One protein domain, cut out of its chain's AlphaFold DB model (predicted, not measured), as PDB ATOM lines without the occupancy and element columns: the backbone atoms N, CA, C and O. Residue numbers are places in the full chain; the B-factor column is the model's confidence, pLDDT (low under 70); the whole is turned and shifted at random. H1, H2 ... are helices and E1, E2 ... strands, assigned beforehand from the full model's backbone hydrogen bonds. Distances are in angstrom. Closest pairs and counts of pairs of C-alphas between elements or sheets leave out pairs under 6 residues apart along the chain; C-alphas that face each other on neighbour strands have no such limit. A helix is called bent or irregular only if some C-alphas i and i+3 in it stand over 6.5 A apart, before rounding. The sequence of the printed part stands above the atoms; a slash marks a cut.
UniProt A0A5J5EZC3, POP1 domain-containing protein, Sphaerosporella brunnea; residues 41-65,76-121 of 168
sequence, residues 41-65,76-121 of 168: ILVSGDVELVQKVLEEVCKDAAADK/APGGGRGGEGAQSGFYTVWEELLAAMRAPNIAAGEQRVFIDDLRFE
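Overview. This is residues 41 to 65 and 76 to 121 of the 168 residues of the protein "POP1 domain-containing protein" of Sphaerosporella brunnea (UniProt A0A5J5EZC3). A short ribbon of two antiparallel strands, E1 and E2, which are the first and last elements, lies near the long helix H2, and the shorter helix H1 meets H2 at a steep tilt with its residues 53 to 57. The one-turn helix H3 sits near the end of H2 and near H1, and a loop, residues 79 to 86, sticks out beyond the start of H2. The printed part has 71 residues, with three named helices and two named strands in the order E1, H1, H2, H3, E2. The class is mixed, helices and strands. The whole is only just compact, close to loose, with a radius of gyration of the C-alphas of 13.3 A, and spans 40 by 32 by 20 A.

Arrangement. Strand E1, residues 41 to 44, is the antiparallel neighbour of strand E2, residues 114 to 117, at 161 degrees between their directions. N 42 and O 116 are 2.9 A apart and N 114 and O 44 are 2.7 A apart, both within hydrogen-bond range. Helix H1, residues 47 to 58, follows E1 after a tight link of 2 residues; the closest C-alphas of E1 and H1, those of Val 43 and Val 50, are 7.2 A apart. H1 touches helix H2, residues 88 to 102, with its residues 53 to 57 alone; the closest C-alphas, those of Val 53 and Ala 100, are 5.9 A apart. Their lines stand at a steep tilt of 52 degrees, and they run opposite ways. H2 is near E2, with 6 pairs of C-alphas within 10 A, and near E1, with 5. H1 only just touches helix H3, residues 104 to 107, with 3 pairs of C-alphas within 8 A, the closest being those of Leu 49 and Ile 106, 7.0 A. H2 and H3 are close but not clearly touching, with the C-alphas of Met 101 and Ala 107 the closest at 6.7 A. E1 and H3 are apart, and so are H1 and E2. Every O i to N i+4 pair is within hydrogen-bond range in H1, and 10 of 11 are in H2; H3 is too short for such a pair.

Along the chain. E1 begins at C-alpha 41 at (330.316, 448.573, 428.997) and is 9.8 A long. H1 measures 15.9 A from first to last C-alpha. H2 measures 22.7 A and begins at C-alpha 88 at (329.310, 437.479, 437.652); it is neither bent nor irregular, but only just: C-alphas 88 and 91 are 6.4 A apart. H3 measures 5.1 A. E2 measures 10.1 A and ends at C-alpha 117 at (328.049, 445.714, 425.546).

Size, cuts and confidence. The two C-alphas farthest apart, those of Gly 82 and Gly 109, are 39.7 A apart. Residues 66 to 75 are not printed, and C-alphas 65 and 76 are 15.1 A apart across this cut, which lies in the link from H1 to H2. Of the links that are printed whole, E1 to H1 and H2 to H3 are tight and H3 to E2 is short. The mean pLDDT of the printed part is 71.0, and residues 60 to 65, 76 to 88 and 104 to 111 are under 70.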
ATOM      1  N   ILE A  41     331.566 447.913 429.384       89.06
ATOM      2  CA  ILE A  41     330.316 448.573 428.997       89.06
ATOM      3  C   ILE A  41     330.675 449.967 428.502       89.06
ATOM      4  O   ILE A  41     331.343 450.725 429.208       89.06
ATOM      5  N   LEU A  42     330.228 450.309 427.299       90.25
ATOM      6  CA  LEU A  42     330.347 451.656 426.765       90.25
ATOM      7  C   LEU A  42     329.016 452.376 426.940       90.25
ATOM      8  O   LEU A  42     327.993 451.938 426.423       90.25
ATOM      9  N   VAL A  43     329.046 453.507 427.637       88.75
ATOM     10  CA  VAL A  43     327.914 454.431 427.720       88.75
ATOM     11  C   VAL A  43     328.276 455.671 426.917       88.75
ATOM     12  O   VAL A  43     329.253 456.352 427.228       88.75
ATOM     13  N   SER A  44     327.514 455.956 425.866       89.31
ATOM     14  CA  SER A  44     327.724 457.120 425.003       89.31
ATOM     15  C   SER A  44     326.461 457.970 424.935       89.31
ATOM     16  O   SER A  44     325.355 457.454 425.042       89.31
ATOM     17  N   GLY A  45     326.595 459.285 424.799       87.88
ATOM     18  CA  GLY A  45     325.436 460.171 424.753       87.88
ATOM     19  C   GLY A  45     325.749 461.587 425.193       87.88
ATOM     20  O   GLY A  45     326.908 462.002 425.217       87.88
ATOM     21  N   ASP A  46     324.695 462.320 425.537       86.81
ATOM     22  CA  ASP A  46     324.834 463.662 426.090       86.81
ATOM     23  C   ASP A  46     325.464 463.631 427.490       86.81
ATOM     24  O   ASP A  46     325.082 462.825 428.343       86.81
ATOM     25  N   VAL A  47     326.429 464.522 427.727       86.12
ATOM     26  CA  VAL A  47     327.303 464.489 428.909       86.12
ATOM     27  C   VAL A  47     326.496 464.656 430.198       86.12
ATOM     28  O   VAL A  47     326.739 463.941 431.169       86.12
ATOM     29  N   GLU A  48     325.494 465.539 430.197       85.38
ATOM     30  CA  GLU A  48     324.653 465.791 431.373       85.38
ATOM     31  C   GLU A  48     323.790 464.580 431.744       85.38
ATOM     32  O   GLU A  48     323.566 464.295 432.923       85.38
ATOM     33  N   LEU A  49     323.292 463.855 430.741       83.88
ATOM     34  CA  LEU A  49     322.470 462.666 430.948       83.88
ATOM     35  C   LEU A  49     323.318 461.476 431.392       83.88
ATOM     36  O   LEU A  49     322.924 460.763 432.313       83.88
ATOM     37  N   VAL A  50     324.490 461.288 430.782       85.31
ATOM     38  CA  VAL A  50     325.437 460.237 431.179       85.31
ATOM     39  C   VAL A  50     325.886 460.440 432.623       85.31
ATOM     40  O   VAL A  50     325.901 459.477 433.387       85.31
ATOM     41  N   GLN A  51     326.170 461.680 433.032       85.62
ATOM     42  CA  GLN A  51     326.515 461.981 434.419       85.62
ATOM     43  C   GLN A  51     325.379 461.607 435.381       85.62
ATOM     44  O   GLN A  51     325.636 460.944 436.379       85.62
ATOM     45  N   LYS A  52     324.123 461.956 435.072       85.50
ATOM     46  CA  LYS A  52     322.962 461.595 435.911       85.50
ATOM     47  C   LYS A  52     322.754 460.084 436.014       85.50
ATOM     48  O   LYS A  52     322.443 459.586 437.091       85.50
ATOM     49  N   VAL A  53     322.920 459.357 434.906       84.75
ATOM     50  CA  VAL A  53     322.849 457.886 434.883       84.75
ATOM     51  C   VAL A  53     323.947 457.295 435.765       84.75
ATOM     52  O   VAL A  53     323.668 456.424 436.584       84.75
ATOM     53  N   LEU A  54     325.179 457.790 435.634       83.69
ATOM     54  CA  LEU A  54     326.307 457.314 436.427       83.69
ATOM     55  C   LEU A  54     326.138 457.652 437.911       83.69
ATOM     56  O   LEU A  54     326.430 456.817 438.753       83.69
ATOM     57  N   GLU A  55     325.622 458.835 438.243       84.06
ATOM     58  CA  GLU A  55     325.282 459.203 439.617       84.06
ATOM     59  C   GLU A  55     324.214 458.273 440.199       84.06
ATOM     60  O   GLU A  55     324.340 457.880 441.350       84.06
ATOM     61  N   GLU A  56     323.194 457.880 439.429       82.56
ATOM     62  CA  GLU A  56     322.172 456.926 439.879       82.56
ATOM     63  C   GLU A  56     322.766 455.547 440.189       82.56
ATOM     64  O   GLU A  56     322.484 454.995 441.247       82.56
ATOM     65  N   VAL A  57     323.625 455.028 439.306       82.44
ATOM     66  CA  VAL A  57     324.276 453.716 439.470       82.44
ATOM     67  C   VAL A  57     325.340 453.749 440.573       82.44
ATOM     68  O   VAL A  57     325.476 452.810 441.349       82.44
ATOM     69  N   CYS A  58     326.091 454.846 440.701       77.12
ATOM     70  CA  CYS A  58     327.157 454.977 441.693       77.12
ATOM     71  C   CYS A  58     326.675 455.417 443.082       77.12
ATOM     72  O   CYS A  58     327.516 455.551 443.971       77.12
ATOM     73  N   LYS A  59     325.372 455.620 443.324       72.56
ATOM     74  CA  LYS A  59     324.848 455.920 444.674       72.56
ATOM     75  C   LYS A  59     325.278 454.888 445.716       72.56
ATOM     76  O   LYS A  59     325.570 455.270 446.847       72.56
ATOM     77  N   ASP A  60     325.398 453.625 445.312       55.66
ATOM     78  CA  ASP A  60     325.828 452.533 446.187       55.66
ATOM     79  C   ASP A  60     327.361 452.457 446.354       55.66
ATOM     80  O   ASP A  60     327.847 451.965 447.370       55.66
ATOM     81  N   ALA A  61     328.133 453.021 445.416       53.75
ATOM     82  CA  ALA A  61     329.601 453.085 445.459       53.75
ATOM     83  C   ALA A  61     330.146 454.383 446.100       53.75
ATOM     84  O   ALA A  61     331.270 454.428 446.600       53.75
ATOM     85  N   ALA A  62     329.350 455.458 446.124       47.78
ATOM     86  CA  ALA A  62     329.742 456.783 446.617       47.78
ATOM     87  C   ALA A  62     329.906 456.876 448.149       47.78
ATOM     88  O   ALA A  62     330.277 457.934 448.670       47.78
ATOM     89  N   ALA A  63     329.662 455.789 448.888       52.25
ATOM     90  CA  ALA A  63     329.980 455.710 450.313       52.25
ATOM     91  C   ALA A  63     331.500 455.780 450.584       52.25
ATOM     92  O   ALA A  63     331.910 456.209 451.666       52.25
ATOM     93  N   ASP A  64     332.338 455.471 449.588       48.34
ATOM     94  CA  ASP A  64     333.793 455.557 449.689       48.34
ATOM     95  C   ASP A  64     334.312 456.921 449.218       48.34
ATOM     96  O   ASP A  64     334.666 457.150 448.061       48.34
ATOM     97  N   LYS A  65     334.402 457.869 450.155       42.88
ATOM     98  CA  LYS A  65     334.964 459.211 449.927       42.88
ATOM     99  C   LYS A  65     336.485 459.189 449.688       42.88
ATOM    100  O   LYS A  65     337.218 459.769 450.483       42.88
ATOM    101  N   ALA A  76     331.778 446.353 444.343       37.88
ATOM    102  CA  ALA A  76     331.180 445.348 445.200       37.88
ATOM    103  C   ALA A  76     329.920 445.963 445.821       37.88
ATOM    104  O   ALA A  76     330.043 446.778 446.741       37.88
ATOM    105  N   PRO A  77     328.706 445.603 445.363       38.34
ATOM    106  CA  PRO A  77     327.509 446.000 446.078       38.34
ATOM    107  C   PRO A  77     327.544 445.348 447.462       38.34
ATOM    108  O   PRO A  77     327.885 444.171 447.628       38.34
ATOM    109  N   GLY A  78     327.256 446.154 448.482       36.41
ATOM    110  CA  GLY A  78     327.277 445.727 449.869       36.41
ATOM    111  C   GLY A  78     326.403 444.493 450.108       36.41
ATOM    112  O   GLY A  78     325.280 444.393 449.623       36.41
ATOM    113  N   GLY A  79     326.914 443.570 450.924       30.28
ATOM    114  CA  GLY A  79     326.131 442.459 451.464       30.28
ATOM    115  C   GLY A  79     326.687 441.084 451.120       30.28
ATOM    116  O   GLY A  79     326.183 440.402 450.237       30.28
ATOM    117  N   GLY A  80     327.689 440.670 451.901       33.25
ATOM    118  CA  GLY A  80     328.160 439.299 452.111       33.25
ATOM    119  C   GLY A  80     327.538 438.199 451.249       33.25
ATOM    120  O   GLY A  80     326.605 437.526 451.678       33.25
ATOM    121  N   ARG A  81     328.128 437.951 450.083       32.12
ATOM    122  CA  ARG A  81     328.203 436.638 449.432       32.12
ATOM    123  C   ARG A  81     329.427 436.666 448.517       32.12
ATOM    124  O   ARG A  81     329.704 437.688 447.907       32.12
ATOM    125  N   GLY A  82     330.222 435.598 448.578       32.72
ATOM    126  CA  GLY A  82     331.615 435.549 448.127       32.72
ATOM    127  C   GLY A  82     331.854 436.183 446.759       32.72
ATOM    128  O   GLY A  82     331.082 435.962 445.834       32.72
ATOM    129  N   GLY A  83     332.934 436.966 446.672       36.00
ATOM    130  CA  GLY A  83     333.379 437.643 445.460       36.00
ATOM    131  C   GLY A  83     333.620 436.651 444.330       36.00
ATOM    132  O   GLY A  83     334.673 436.023 444.237       36.00
ATOM    133  N   GLU A  84     332.615 436.502 443.482       38.19
ATOM    134  CA  GLU A  84     332.723 435.870 442.184       38.19
ATOM    135  C   GLU A  84     333.077 436.980 441.186       38.19
ATOM    136  O   GLU A  84     332.448 438.035 441.178       38.19
ATOM    137  N   GLY A  85     334.136 436.755 440.409       49.47
ATOM    138  CA  GLY A  85     334.903 437.742 439.657       49.47
ATOM    139  C   GLY A  85     334.150 438.580 438.625       49.47
ATOM    140  O   GLY A  85     332.930 438.564 438.505       49.47
ATOM    141  N   ALA A  86     334.938 439.321 437.848       59.38
ATOM    142  CA  ALA A  86     334.567 440.409 436.936       59.38
ATOM    143  C   ALA A  86     333.379 440.196 435.966       59.38
ATOM    144  O   ALA A  86     332.959 441.128 435.281       59.38
ATOM    145  N   GLN A  87     332.854 438.974 435.868       55.12
ATOM    146  CA  GLN A  87     331.806 438.563 434.934       55.12
ATOM    147  C   GLN A  87     330.493 438.200 435.621       55.12
ATOM    148  O   GLN A  87     329.433 438.408 435.036       55.12
ATOM    149  N   SER A  88     330.526 437.695 436.855       62.00
ATOM    150  CA  SER A  88     329.310 437.479 437.652       62.00
ATOM    151  C   SER A  88     328.712 438.800 438.125       62.00
ATOM    152  O   SER A  88     327.494 438.941 438.116       62.00
ATOM    153  N   GLY A  89     329.554 439.791 438.442       72.25
ATOM    154  CA  GLY A  89     329.103 441.146 438.784       72.25
ATOM    155  C   GLY A  89     328.548 441.942 437.597       72.25
ATOM    156  O   GLY A  89     327.785 442.882 437.799       72.25
ATOM    157  N   PHE A  90     328.866 441.547 436.356       82.75
ATOM    158  CA  PHE A  90     328.404 442.252 435.155       82.75
ATOM    159  C   PHE A  90     326.884 442.328 435.084       82.75
ATOM    160  O   PHE A  90     326.338 443.378 434.777       82.75
ATOM    161  N   TYR A  91     326.198 441.214 435.346       82.56
ATOM    162  CA  TYR A  91     324.747 441.161 435.187       82.56
ATOM    163  C   TYR A  91     324.043 442.084 436.188       82.56
ATOM    164  O   TYR A  91     323.096 442.768 435.818       82.56
ATOM    165  N   THR A  92     324.560 442.162 437.417       85.00
ATOM    166  CA  THR A  92     324.072 443.086 438.446       85.00
ATOM    167  C   THR A  92     324.234 444.537 438.004       85.00
ATOM    168  O   THR A  92     323.245 445.260 437.928       85.00
ATOM    169  N   VAL A  93     325.447 444.931 437.603       84.25
ATOM    170  CA  VAL A  93     325.723 446.296 437.120       84.25
ATOM    171  C   VAL A  93     324.901 446.621 435.867       84.25
ATOM    172  O   VAL A  93     324.407 447.733 435.707       84.25
ATOM    173  N   TRP A  94     324.714 445.651 434.972       86.25
ATOM    174  CA  TRP A  94     323.922 445.805 433.755       86.25
ATOM    175  C   TRP A  94     322.436 446.038 434.051       86.25
ATOM    176  O   TRP A  94     321.819 446.921 433.454       86.25
ATOM    177  N   GLU A  95     321.849 445.279 434.978       86.44
ATOM    178  CA  GLU A  95     320.461 445.484 435.401       86.44
ATOM    179  C   GLU A  95     320.272 446.827 436.114       86.44
ATOM    180  O   GLU A  95     319.301 447.527 435.821       86.44
ATOM    181  N   GLU A  96     321.205 447.219 436.984       85.44
ATOM    182  CA  GLU A  96     321.207 448.530 437.651       85.44
ATOM    183  C   GLU A  96     321.281 449.674 436.637       85.44
ATOM    184  O   GLU A  96     320.515 450.637 436.714       85.44
ATOM    185  N   LEU A  97     322.135 449.541 435.623       86.38
ATOM    186  CA  LEU A  97     322.283 450.527 434.561       86.38
ATOM    187  C   LEU A  97     321.014 450.635 433.697       86.38
ATOM    188  O   LEU A  97     320.552 451.739 433.394       86.38
ATOM    189  N   LEU A  98     320.390 449.504 433.350       86.06
ATOM    190  CA  LEU A  98     319.103 449.490 432.647       86.06
ATOM    191  C   LEU A  98     317.962 450.061 433.504       86.06
ATOM    192  O   LEU A  98     317.063 450.718 432.970       86.06
ATOM    193  N   ALA A  99     317.977 449.822 434.817       85.12
ATOM    194  CA  ALA A  99     317.013 450.394 435.751       85.12
ATOM    195  C   ALA A  99     317.184 451.917 435.861       85.12
ATOM    196  O   ALA A  99     316.191 452.643 435.779       85.12
ATOM    197  N   ALA A 100     318.426 452.404 435.937       83.69
ATOM    198  CA  ALA A 100     318.750 453.828 435.944       83.69
ATOM    199  C   ALA A 100     318.261 454.532 434.668       83.69
ATOM    200  O   ALA A 100     317.642 455.591 434.750       83.69
ATOM    201  N   MET A 101     318.427 453.922 433.488       79.56
ATOM    202  CA  MET A 101     317.890 454.485 432.237       79.56
ATOM    203  C   MET A 101     316.365 454.623 432.231       79.56
ATOM    204  O   MET A 101     315.831 455.530 431.594       79.56
ATOM    205  N   ARG A 102     315.658 453.703 432.897       81.44
ATOM    206  CA  ARG A 102     314.189 453.686 432.978       81.44
ATOM    207  C   ARG A 102     313.648 454.593 434.079       81.44
ATOM    208  O   ARG A 102     312.432 454.758 434.177       81.44
ATOM    209  N   ALA A 103     314.518 455.166 434.909       78.88
ATOM    210  CA  ALA A 103     314.107 456.049 435.981       78.88
ATOM    211  C   ALA A 103     313.407 457.300 435.410       78.88
ATOM    212  O   ALA A 103     313.855 457.872 434.409       78.88
ATOM    213  N   PRO A 104     312.330 457.779 436.060       67.62
ATOM    214  CA  PRO A 104     311.550 458.926 435.584       67.62
ATOM    215  C   PRO A 104     312.382 460.217 435.481       67.62
ATOM    216  O   PRO A 104     312.047 461.111 434.710       67.62
ATOM    217  N   ASN A 105     313.500 460.282 436.207       68.00
ATOM    218  CA  ASN A 105     314.465 461.382 436.242       68.00
ATOM    219  C   ASN A 105     315.205 461.565 434.899       68.00
ATOM    220  O   ASN A 105     315.709 462.652 434.619       68.00
ATOM    221  N   ILE A 106     315.296 460.495 434.099       65.38
ATOM    222  CA  ILE A 106     316.067 460.409 432.846       65.38
ATOM    223  C   ILE A 106     315.131 460.169 431.649       65.38
ATOM    224  O   ILE A 106     315.315 460.764 430.588       65.38
ATOM    225  N   ALA A 107     314.074 459.371 431.826       57.62
ATOM    226  CA  ALA A 107     313.141 458.986 430.761       57.62
ATOM    227  C   ALA A 107     312.158 460.096 430.313       57.62
ATOM    228  O   ALA A 107     311.449 459.920 429.324       57.62
ATOM    229  N   ALA A 108     312.083 461.232 431.017       56.56
ATOM    230  CA  ALA A 108     311.050 462.252 430.788       56.56
ATOM    231  C   ALA A 108     311.327 463.246 429.640       56.56
ATOM    232  O   ALA A 108     310.437 464.029 429.311       56.56
ATOM    233  N   GLY A 109     312.522 463.259 429.038       55.78
ATOM    234  CA  GLY A 109     312.905 464.330 428.104       55.78
ATOM    235  C   GLY A 109     313.589 463.873 426.824       55.78
ATOM    236  O   GLY A 109     313.097 464.151 425.738       55.78
ATOM    237  N   GLU A 110     314.717 463.171 426.924       57.66
ATOM    238  CA  GLU A 110     315.547 462.857 425.760       57.66
ATOM    239  C   GLU A 110     316.344 461.574 426.007       57.66
ATOM    240  O   GLU A 110     317.344 461.569 426.718       57.66
ATOM    241  N   GLN A 111     315.938 460.463 425.389       60.97
ATOM    242  CA  GLN A 111     316.747 459.243 425.394       60.97
ATOM    243  C   GLN A 111     317.890 459.391 424.370       60.97
ATOM    244  O   GLN A 111     317.838 458.837 423.277       60.97
ATOM    245  N   ARG A 112     318.911 460.193 424.704       70.25
ATOM    246  CA  ARG A 112     320.140 460.374 423.898       70.25
ATOM    247  C   ARG A 112     321.337 459.582 424.431       70.25
ATOM    248  O   ARG A 112     322.467 459.861 424.045       70.25
ATOM    249  N   VAL A 113     321.095 458.632 425.334       81.00
ATOM    250  CA  VAL A 113     322.131 457.764 425.903       81.00
ATOM    251  C   VAL A 113     322.012 456.375 425.288       81.00
ATOM    252  O   VAL A 113     320.934 455.780 425.296       81.00
ATOM    253  N   PHE A 114     323.127 455.875 424.775       86.12
ATOM    254  CA  PHE A 114     323.310 454.549 424.209       86.12
ATOM    255  C   PHE A 114     324.211 453.731 425.126       86.12
ATOM    256  O   PHE A 114     325.160 454.256 425.713       86.12
ATOM    257  N   ILE A 115     323.896 452.444 425.240       88.25
ATOM    258  CA  ILE A 115     324.686 451.483 425.998       88.25
ATOM    259  C   ILE A 115     325.054 450.348 425.060       88.25
ATOM    260  O   ILE A 115     324.167 449.652 424.563       88.25
ATOM    261  N   ASP A 116     326.354 450.150 424.884       89.88
ATOM    262  CA  ASP A 116     326.911 449.058 424.104       89.88
ATOM    263  C   ASP A 116     327.653 448.089 425.030       89.88
ATOM    264  O   ASP A 116     328.472 448.478 425.868       89.88
ATOM    265  N   ASP A 117     327.349 446.804 424.876       89.81
ATOM    266  CA  ASP A 117     328.049 445.714 425.546       89.81
ATOM    267  C   ASP A 117     329.258 445.293 424.704       89.81
ATOM    268  O   ASP A 117     329.105 444.824 423.577       89.81
ATOM    269  N   LEU A 118     330.463 445.457 425.256       88.19
ATOM    270  CA  LEU A 118     331.729 445.210 424.564       88.19
ATOM    271  C   LEU A 118     332.465 443.968 425.084       88.19
ATOM    272  O   LEU A 118     333.648 443.794 424.790       88.19
ATOM    273  N   ARG A 119     331.786 443.076 425.822       84.50
ATOM    274  CA  ARG A 119     332.386 441.869 426.436       84.50
ATOM    275  C   ARG A 119     333.167 440.968 425.479       84.50
ATOM    276  O   ARG A 119     334.088 440.291 425.917       84.50
ATOM    277  N   PHE A 120     332.784 440.923 424.207       85.50
ATOM    278  CA  PHE A 120     333.441 440.083 423.198       85.50
ATOM    279  C   PHE A 120     334.186 440.893 422.132       85.50
ATOM    280  O   PHE A 120     334.852 440.309 421.283       85.50
ATOM    281  N   GLU A 121     334.091 442.222 422.194       87.56
ATOM    282  CA  GLU A 121     334.687 443.141 421.219       87.56
ATOM    283  C   GLU A 121     336.027 443.693 421.713       87.56
ATOM    284  O   GLU A 121     336.944 443.930 420.925       87.56
TER     285      GLU A 121